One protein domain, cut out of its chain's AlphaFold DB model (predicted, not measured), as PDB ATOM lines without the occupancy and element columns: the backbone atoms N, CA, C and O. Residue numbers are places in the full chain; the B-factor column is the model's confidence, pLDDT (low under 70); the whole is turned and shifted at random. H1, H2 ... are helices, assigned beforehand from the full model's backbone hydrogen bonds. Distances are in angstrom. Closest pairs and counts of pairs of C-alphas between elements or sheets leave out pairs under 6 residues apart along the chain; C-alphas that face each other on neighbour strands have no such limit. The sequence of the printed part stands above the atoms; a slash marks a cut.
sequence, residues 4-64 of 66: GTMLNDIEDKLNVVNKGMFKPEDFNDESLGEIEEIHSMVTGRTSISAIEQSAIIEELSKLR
ATOM      1  N   GLY A   4     132.134 112.618 155.550       96.25
ATOM      2  CA  GLY A   4     130.913 113.073 154.891       96.25
ATOM      3  C   GLY A   4     131.145 113.626 153.503       96.25
ATOM      4  O   GLY A   4     130.369 113.328 152.599       96.25
ATOM      5  N   THR A   5     132.244 114.344 153.300       97.25
ATOM      6  CA  THR A   5     132.624 114.779 151.956       97.25
ATOM      7  C   THR A   5     132.878 113.571 151.039       97.25
ATOM      8  O   THR A   5     132.371 113.550 149.920       97.25
ATOM      9  N   MET A   6     133.547 112.516 151.524       97.88
ATOM     10  CA  MET A   6     133.771 111.295 150.728       97.88
ATOM     11  C   MET A   6     132.473 110.549 150.391       97.88
ATOM     12  O   MET A   6     132.284 110.128 149.252       97.88
ATOM     13  N   LEU A   7     131.561 110.400 151.356       97.25
ATOM     14  CA  LEU A   7     130.274 109.739 151.120       97.25
ATOM     15  C   LEU A   7     129.419 110.505 150.099       97.25
ATOM     16  O   LEU A   7     128.838 109.887 149.209       97.25
ATOM     17  N   ASN A   8     129.411 111.838 150.160       96.88
ATOM     18  CA  ASN A   8     128.712 112.670 149.178       96.88
ATOM     19  C   ASN A   8     129.306 112.518 147.768       96.88
ATOM     20  O   ASN A   8     128.562 112.311 146.810       96.88
ATOM     21  N   ASP A   9     130.635 112.550 147.640       97.25
ATOM     22  CA  ASP A   9     131.318 112.339 146.357       97.25
ATOM     23  C   ASP A   9     130.980 110.967 145.755       97.25
ATOM     24  O   ASP A   9     130.753 110.843 144.547       97.25
ATOM     25  N   ILE A  10     130.916 109.927 146.593       97.31
ATOM     26  CA  ILE A  10     130.501 108.587 146.173       97.31
ATOM     27  C   ILE A  10     129.053 108.613 145.670       97.31
ATOM     28  O   ILE A  10     128.786 108.119 144.575       97.31
ATOM     29  N   GLU A  11     128.113 109.196 146.418       96.12
ATOM     30  CA  GLU A  11     126.709 109.302 145.997       96.12
ATOM     31  C   GLU A  11     126.550 110.059 144.668       96.12
ATOM     32  O   GLU A  11     125.713 109.707 143.826       96.12
ATOM     33  N   ASP A  12     127.338 111.112 144.463       95.25
ATOM     34  CA  ASP A  12     127.384 111.877 143.219       95.25
ATOM     35  C   ASP A  12     127.922 111.042 142.067       95.25
ATOM     36  O   ASP A  12     127.297 110.964 141.006       95.25
ATOM     37  N   LYS A  13     129.033 110.345 142.287       96.12
ATOM     38  CA  LYS A  13     129.685 109.553 141.249       96.12
ATOM     39  C   LYS A  13     128.902 108.303 140.865       96.12
ATOM     40  O   LYS A  13     128.907 107.909 139.698       96.12
ATOM     41  N   LEU A  14     128.207 107.710 141.829       95.75
ATOM     42  CA  LEU A  14     127.262 106.632 141.592       95.75
ATOM     43  C   LEU A  14     125.967 107.134 140.955       95.75
ATOM     44  O   LEU A  14     125.222 106.309 140.451       95.75
ATOM     45  N   ASN A  15     125.682 108.440 140.929       92.56
ATOM     46  CA  ASN A  15     124.424 108.995 140.420       92.56
ATOM     47  C   ASN A  15     123.185 108.371 141.098       92.56
ATOM     48  O   ASN A  15     122.214 107.987 140.439       92.56
ATOM     49  N   VAL A  16     123.230 108.217 142.428       90.75
ATOM     50  CA  VAL A  16     122.074 107.717 143.186       90.75
ATOM     51  C   VAL A  16     120.976 108.777 143.247       90.75
ATOM     52  O   VAL A  16     121.239 109.966 143.425       90.75
ATOM     53  N   VAL A  17     119.723 108.337 143.119       88.00
ATOM     54  CA  VAL A  17     118.549 109.221 143.224       88.00
ATOM     55  C   VAL A  17     118.230 109.597 144.671       88.00
ATOM     56  O   VAL A  17     117.665 110.658 144.923       88.00
ATOM     57  N   ASN A  18     118.594 108.736 145.623       88.94
ATOM     58  CA  ASN A  18     118.362 108.947 147.046       88.94
ATOM     59  C   ASN A  18     119.603 109.571 147.692       88.94
ATOM     60  O   ASN A  18     120.434 108.861 148.252       88.94
ATOM     61  N   LYS A  19     119.746 110.891 147.556       88.06
ATOM     62  CA  LYS A  19     120.833 111.646 148.190       88.06
ATOM     63  C   LYS A  19     120.698 111.622 149.714       88.06
ATOM     64  O   LYS A  19     119.589 111.728 150.238       88.06
ATOM     65  N   GLY A  20     121.821 111.514 150.415       91.00
ATOM     66  CA  GLY A  20     121.877 111.352 151.866       91.00
ATOM     67  C   GLY A  20     121.531 109.938 152.337       91.00
ATOM     68  O   GLY A  20     121.095 109.769 153.479       91.00
ATOM     69  N   MET A  21     121.686 108.929 151.470       93.06
ATOM     70  CA  MET A  21     121.525 107.526 151.857       93.06
ATOM     71  C   MET A  21     122.670 107.042 152.751       93.06
ATOM     72  O   MET A  21     122.454 106.164 153.585       93.06
ATOM     73  N   PHE A  22     123.859 107.626 152.596       94.44
ATOM     74  CA  PHE A  22     125.022 107.359 153.428       94.44
ATOM     75  C   PHE A  22     125.298 108.563 154.321       94.44
ATOM     76  O   PHE A  22     126.021 109.491 153.956       94.44
ATOM     77  N   LYS A  23     124.712 108.560 155.520       95.12
ATOM     78  CA  LYS A  23     124.983 109.617 156.490       95.12
ATOM     79  C   LYS A  23     126.269 109.307 157.247       95.12
ATOM     80  O   LYS A  23     126.426 108.175 157.689       95.12
ATOM     81  N   PRO A  24     127.159 110.284 157.488       94.94
ATOM     82  CA  PRO A  24     128.423 110.033 158.188       94.94
ATOM     83  C   PRO A  24     128.242 109.447 159.591       94.94
ATOM     84  O   PRO A  24     129.090 108.691 160.047       94.94
ATOM     85  N   GLU A  25     127.134 109.784 160.254       95.12
ATOM     86  CA  GLU A  25     126.734 109.266 161.569       95.12
ATOM     87  C   GLU A  25     126.402 107.764 161.578       95.12
ATOM     88  O   GLU A  25     126.410 107.160 162.644       95.12
ATOM     89  N   ASP A  26     126.159 107.152 160.412       94.56
ATOM     90  CA  ASP A  26     125.893 105.713 160.281       94.56
ATOM     91  C   ASP A  26     127.177 104.863 160.233       94.56
ATOM     92  O   ASP A  26     127.099 103.635 160.177       94.56
ATOM     93  N   PHE A  27     128.354 105.491 160.200       95.25
ATOM     94  CA  PHE A  27     129.646 104.821 160.063       95.25
ATOM     95  C   PHE A  27     130.526 105.165 161.256       95.25
ATOM     96  O   PHE A  27     130.628 106.338 161.632       95.25
ATOM     97  N   ASN A  28     131.225 104.179 161.811       94.69
ATOM     98  CA  ASN A  28     132.205 104.438 162.857       94.69
ATOM     99  C   ASN A  28     133.473 105.068 162.260       94.69
ATOM    100  O   ASN A  28     133.628 105.206 161.042       94.69
ATOM    101  N   ASP A  29     134.363 105.554 163.118       92.69
ATOM    102  CA  ASP A  29     135.623 106.157 162.666       92.69
ATOM    103  C   ASP A  29     136.629 105.103 162.186       92.69
ATOM    104  O   ASP A  29     137.497 105.407 161.373       92.69
ATOM    105  N   GLU A  30     136.467 103.850 162.618       93.38
ATOM    106  CA  GLU A  30     137.264 102.708 162.156       93.38
ATOM    107  C   GLU A  30     137.018 102.403 160.669       93.38
ATOM    108  O   GLU A  30     137.954 102.058 159.949       93.38
ATOM    109  N   SER A  31     135.801 102.648 160.168       94.69
ATOM    110  CA  SER A  31     135.431 102.457 158.759       94.69
ATOM    111  C   SER A  31     135.997 103.546 157.829       94.69
ATOM    112  O   SER A  31     135.806 103.480 156.615       94.69
ATOM    113  N   LEU A  32     136.686 104.570 158.359       95.19
ATOM    114  CA  LEU A  32     137.202 105.690 157.561       95.19
ATOM    115  C   LEU A  32     138.161 105.228 156.455       95.19
ATOM    116  O   LEU A  32     138.085 105.747 155.344       95.19
ATOM    117  N   GLY A  33     139.027 104.253 156.751       96.56
ATOM    118  CA  GLY A  33     139.975 103.716 155.772       96.56
ATOM    119  C   GLY A  33     139.276 103.025 154.600       96.56
ATOM    120  O   GLY A  33     139.574 103.312 153.446       96.56
ATOM    121  N   GLU A  34     138.281 102.183 154.881       96.69
ATOM    122  CA  GLU A  34     137.506 101.490 153.843       96.69
ATOM    123  C   GLU A  34     136.671 102.468 153.000       96.69
ATOM    124  O   GLU A  34     136.574 102.321 151.780       96.69
ATOM    125  N   ILE A  35     136.118 103.518 153.618       97.56
ATOM    126  CA  ILE A  35     135.410 104.584 152.892       97.56
ATOM    127  C   ILE A  35     136.363 105.324 151.944       97.56
ATOM    128  O   ILE A  35     135.982 105.610 150.808       97.56
ATOM    129  N   GLU A  36     137.594 105.615 152.377       98.12
ATOM    130  CA  GLU A  36     138.615 106.247 151.534       98.12
ATOM    131  C   GLU A  36     139.013 105.349 150.349       98.12
ATOM    132  O   GLU A  36     139.126 105.827 149.216       98.12
ATOM    133  N   GLU A  37     139.148 104.038 150.565       98.19
ATOM    134  CA  GLU A  37     139.428 103.077 149.492       98.19
ATOM    135  C   GLU A  37     138.303 103.031 148.447       98.19
ATOM    136  O   GLU A  37     138.561 103.126 147.239       98.19
ATOM    137  N   ILE A  38     137.045 102.952 148.892       97.69
ATOM    138  CA  ILE A  38     135.881 102.952 147.995       97.69
ATOM    139  C   ILE A  38     135.772 104.292 147.257       97.69
ATOM    140  O   ILE A  38     135.525 104.308 146.047       97.69
ATOM    141  N   HIS A  39     135.999 105.416 147.945       98.31
ATOM    142  CA  HIS A  39     136.003 106.753 147.342       98.31
ATOM    143  C   HIS A  39     137.037 106.860 146.222       98.31
ATOM    144  O   HIS A  39     136.692 107.259 145.106       98.31
ATOM    145  N   SER A  40     138.275 106.431 146.474       98.12
ATOM    146  CA  SER A  40     139.356 106.434 145.484       98.12
ATOM    147  C   SER A  40     139.013 105.576 144.259       98.12
ATOM    148  O   SER A  40     139.136 106.025 143.113       98.12
ATOM    149  N   MET A  41     138.480 104.368 144.480       97.62
ATOM    150  CA  MET A  41     138.044 103.473 143.403       97.62
ATOM    151  C   MET A  41     136.941 104.103 142.538       97.62
ATOM    152  O   MET A  41     136.969 104.004 141.309       97.62
ATOM    153  N   VAL A  42     135.948 104.731 143.165       97.19
ATOM    154  CA  VAL A  42     134.770 105.293 142.492       97.19
ATOM    155  C   VAL A  42     135.123 106.565 141.720       97.19
ATOM    156  O   VAL A  42     134.766 106.708 140.545       97.19
ATOM    157  N   THR A  43     135.864 107.478 142.345       96.62
ATOM    158  CA  THR A  43     136.236 108.771 141.750       96.62
ATOM    159  C   THR A  43     137.277 108.638 140.639       96.62
ATOM    160  O   THR A  43     137.229 109.403 139.674       96.62
ATOM    161  N   GLY A  44     138.137 107.615 140.688       96.75
ATOM    162  CA  GLY A  44     139.115 107.311 139.638       96.75
ATOM    163  C   GLY A  44     138.517 106.782 138.328       96.75
ATOM    164  O   GLY A  44     139.218 106.668 137.320       96.75
ATOM    165  N   ARG A  45     137.222 106.455 138.301       95.69
ATOM    166  CA  ARG A  45     136.566 105.863 137.130       95.69
ATOM    167  C   ARG A  45     135.864 106.889 136.255       95.69
ATOM    168  O   ARG A  45     135.202 107.806 136.731       95.69
ATOM    169  N   THR A  46     135.910 106.689 134.942       95.38
ATOM    170  CA  THR A  46     135.163 107.522 133.982       95.38
ATOM    171  C   THR A  46     133.665 107.233 134.004       95.38
ATOM    172  O   THR A  46     132.863 108.162 133.951       95.38
ATOM    173  N   SER A  47     133.281 105.962 134.125       94.62
ATOM    174  CA  SER A  47     131.888 105.513 134.185       94.62
ATOM    175  C   SER A  47     131.732 104.323 135.129       94.62
ATOM    176  O   SER A  47     132.695 103.595 135.387       94.62
ATOM    177  N   ILE A  48     130.522 104.145 135.659       95.94
ATOM    178  CA  ILE A  48     130.127 103.045 136.544       95.94
ATOM    179  C   ILE A  48     128.856 102.428 135.969       95.94
ATOM    180  O   ILE A  48     127.891 103.142 135.700       95.94
ATOM    181  N   SER A  49     128.873 101.120 135.709       96.50
ATOM    182  CA  SER A  49     127.685 100.405 135.237       96.50
ATOM    183  C   SER A  49     126.680 100.207 136.373       96.50
ATOM    184  O   SER A  49     127.038 100.248 137.546       96.50
ATOM    185  N   ALA A  50     125.420  99.924 136.042       94.69
ATOM    186  CA  ALA A  50     124.376  99.691 137.046       94.69
ATOM    187  C   ALA A  50     124.685  98.502 137.985       94.69
ATOM    188  O   ALA A  50     124.339  98.527 139.167       94.69
ATOM    189  N   ILE A  51     125.365  97.468 137.473       96.94
ATOM    190  CA  ILE A  51     125.764  96.297 138.271       96.94
ATOM    191  C   ILE A  51     126.834  96.703 139.285       96.94
ATOM    192  O   ILE A  51     126.717  96.389 140.466       96.94
ATOM    193  N   GLU A  52     127.849  97.444 138.842       97.19
ATOM    194  CA  GLU A  52     128.915  97.932 139.722       97.19
ATOM    195  C   GLU A  52     128.373  98.926 140.744       97.19
ATOM    196  O   GLU A  52     128.717  98.836 141.914       97.19
ATOM    197  N   GLN A  53     127.473  99.819 140.327       96.44
ATOM    198  CA  GLN A  53     126.778 100.735 141.225       96.44
ATOM    199  C   GLN A  53     126.087  99.965 142.357       96.44
ATOM    200  O   GLN A  53     126.268 100.299 143.523       96.44
ATOM    201  N   SER A  54     125.348  98.905 142.017       95.94
ATOM    202  CA  SER A  54     124.661  98.059 143.000       95.94
ATOM    203  C   SER A  54     125.644  97.371 143.950       95.94
ATOM    204  O   SER A  54     125.433  97.395 145.158       95.94
ATOM    205  N   ALA A  55     126.743  96.823 143.423       97.31
ATOM    206  CA  ALA A  55     127.766  96.157 144.227       97.31
ATOM    207  C   ALA A  55     128.479  97.120 145.193       97.31
ATOM    208  O   ALA A  55     128.703  96.785 146.351       97.31
ATOM    209  N   ILE A  56     128.791  98.337 144.739       97.38
ATOM    210  CA  ILE A  56     129.432  99.368 145.568       97.38
ATOM    211  C   ILE A  56     128.484  99.827 146.681       97.38
ATOM    212  O   ILE A  56     128.907  99.981 147.824       97.38
ATOM    213  N   ILE A  57     127.198 100.018 146.363       96.06
ATOM    214  CA  ILE A  57     126.176 100.365 147.360       96.06
ATOM    215  C   ILE A  57     126.042  99.261 148.408       96.06
ATOM    216  O   ILE A  57     125.929  99.560 149.598       96.06
ATOM    217  N   GLU A  58     126.038  97.998 147.983       96.56
ATOM    218  CA  GLU A  58     125.974  96.855 148.891       96.56
ATOM    219  C   GLU A  58     127.186  96.828 149.827       96.56
ATOM    220  O   GLU A  58     127.014  96.675 151.035       96.56
ATOM    221  N   GLU A  59     128.390  97.038 149.294       95.94
ATOM    222  CA  GLU A  59     129.618  97.031 150.089       95.94
ATOM    223  C   GLU A  59     129.646  98.166 151.116       95.94
ATOM    224  O   GLU A  59     129.830  97.909 152.301       95.94
ATOM    225  N   LEU A  60     129.326  99.400 150.709       96.00
ATOM    226  CA  LEU A  60     129.186 100.525 151.643       96.00
ATOM    227  C   LEU A  60     128.113 100.270 152.703       96.00
ATOM    228  O   LEU A  60     128.266 100.667 153.853       96.00
ATOM    229  N   SER A  61     127.025  99.589 152.342       95.12
ATOM    230  CA  SER A  61     125.957  99.274 153.294       95.12
ATOM    231  C   SER A  61     126.413  98.306 154.389       95.12
ATOM    232  O   SER A  61     125.896  98.392 155.501       95.12
ATOM    233  N   LYS A  62     127.382  97.422 154.108       95.00
ATOM    234  CA  LYS A  62     127.971  96.512 155.109       95.00
ATOM    235  C   LYS A  62     128.819  97.248 156.144       95.00
ATOM    236  O   LYS A  62     128.956  96.750 157.255       95.00
ATOM    237  N   LEU A  63     129.336  98.428 155.800       95.12
ATOM    238  CA  LEU A  63     130.138  99.256 156.706       95.12
ATOM    239  C   LEU A  63     129.285 100.059 157.700       95.12
ATOM    240  O   LEU A  63     129.815 100.743 158.572       95.12
ATOM    241  N   ARG A  64     127.951 100.033 157.572       93.75
ATOM    242  CA  ARG A  64     127.075 100.770 158.490       93.75
ATOM    243  C   ARG A  64     127.093 100.114 159.866       93.75
ATOM    244  O   ARG A  64     126.743  98.942 159.998       93.75
TER     245      ARG A  64
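This is residues 4 to 64 of the 66 residues of an uncharacterized protein of Salinicoccus sediminis (UniProt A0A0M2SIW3). Three helices run roughly along one axis, their centres at the corners of a triangle: H1 and H2 are side by side and run the same way, and H3 runs back the opposite way to H2, more loosely set. The long loop of residues 14 to 31 passes back along the side of H1 away from H2, then turns to reach the beginning of H2. The printed part has 61 residues with three named helices in the order H1, H2, H3, no named strand, and the class all helix. It is compact, with a radius of gyration of the C-alphas of 10.6 A, and spans 29 by 21 by 19 A.

The longest helix is H3, residues 50 to 62. H2, residues 32 to 43, is close to H3 but not clearly touching, the closest C-alphas being those of Ile 35 and Leu 60, 7.5 A apart. These two run opposite ways at a shallow tilt of 9 degrees. H1, residues 4 to 13, touches H2, with the closest C-alphas, those of Ile 10 and His 39, 5.9 A apart. H1 and H2 run the same way at a shallow tilt of 28 degrees. H1 and H3 are near each other, with 8 pairs of C-alphas within 10 A. In H1, H2 and H3 every O i to N i+4 pair is within hydrogen-bond range.

H3 is 18.7 A long and ends at C-alpha 62 (127.971, 96.512, 155.109). H2 is 16.1 A long and begins at C-alpha 32 (137.202, 105.690, 157.561). H1 is 14.1 A long, from C-alpha 4 (130.913, 113.073, 154.891) to C-alpha 13.

The two C-alphas farthest apart, those of Asn 28 and Thr 46, are 29.2 A apart. The printed part has no cut. The link from H1 to H2, 18 residues, is long, and that from H2 to H3, 6 residues, is short. The mean pLDDT of the printed part is 95.5, and no printed residue is under 70.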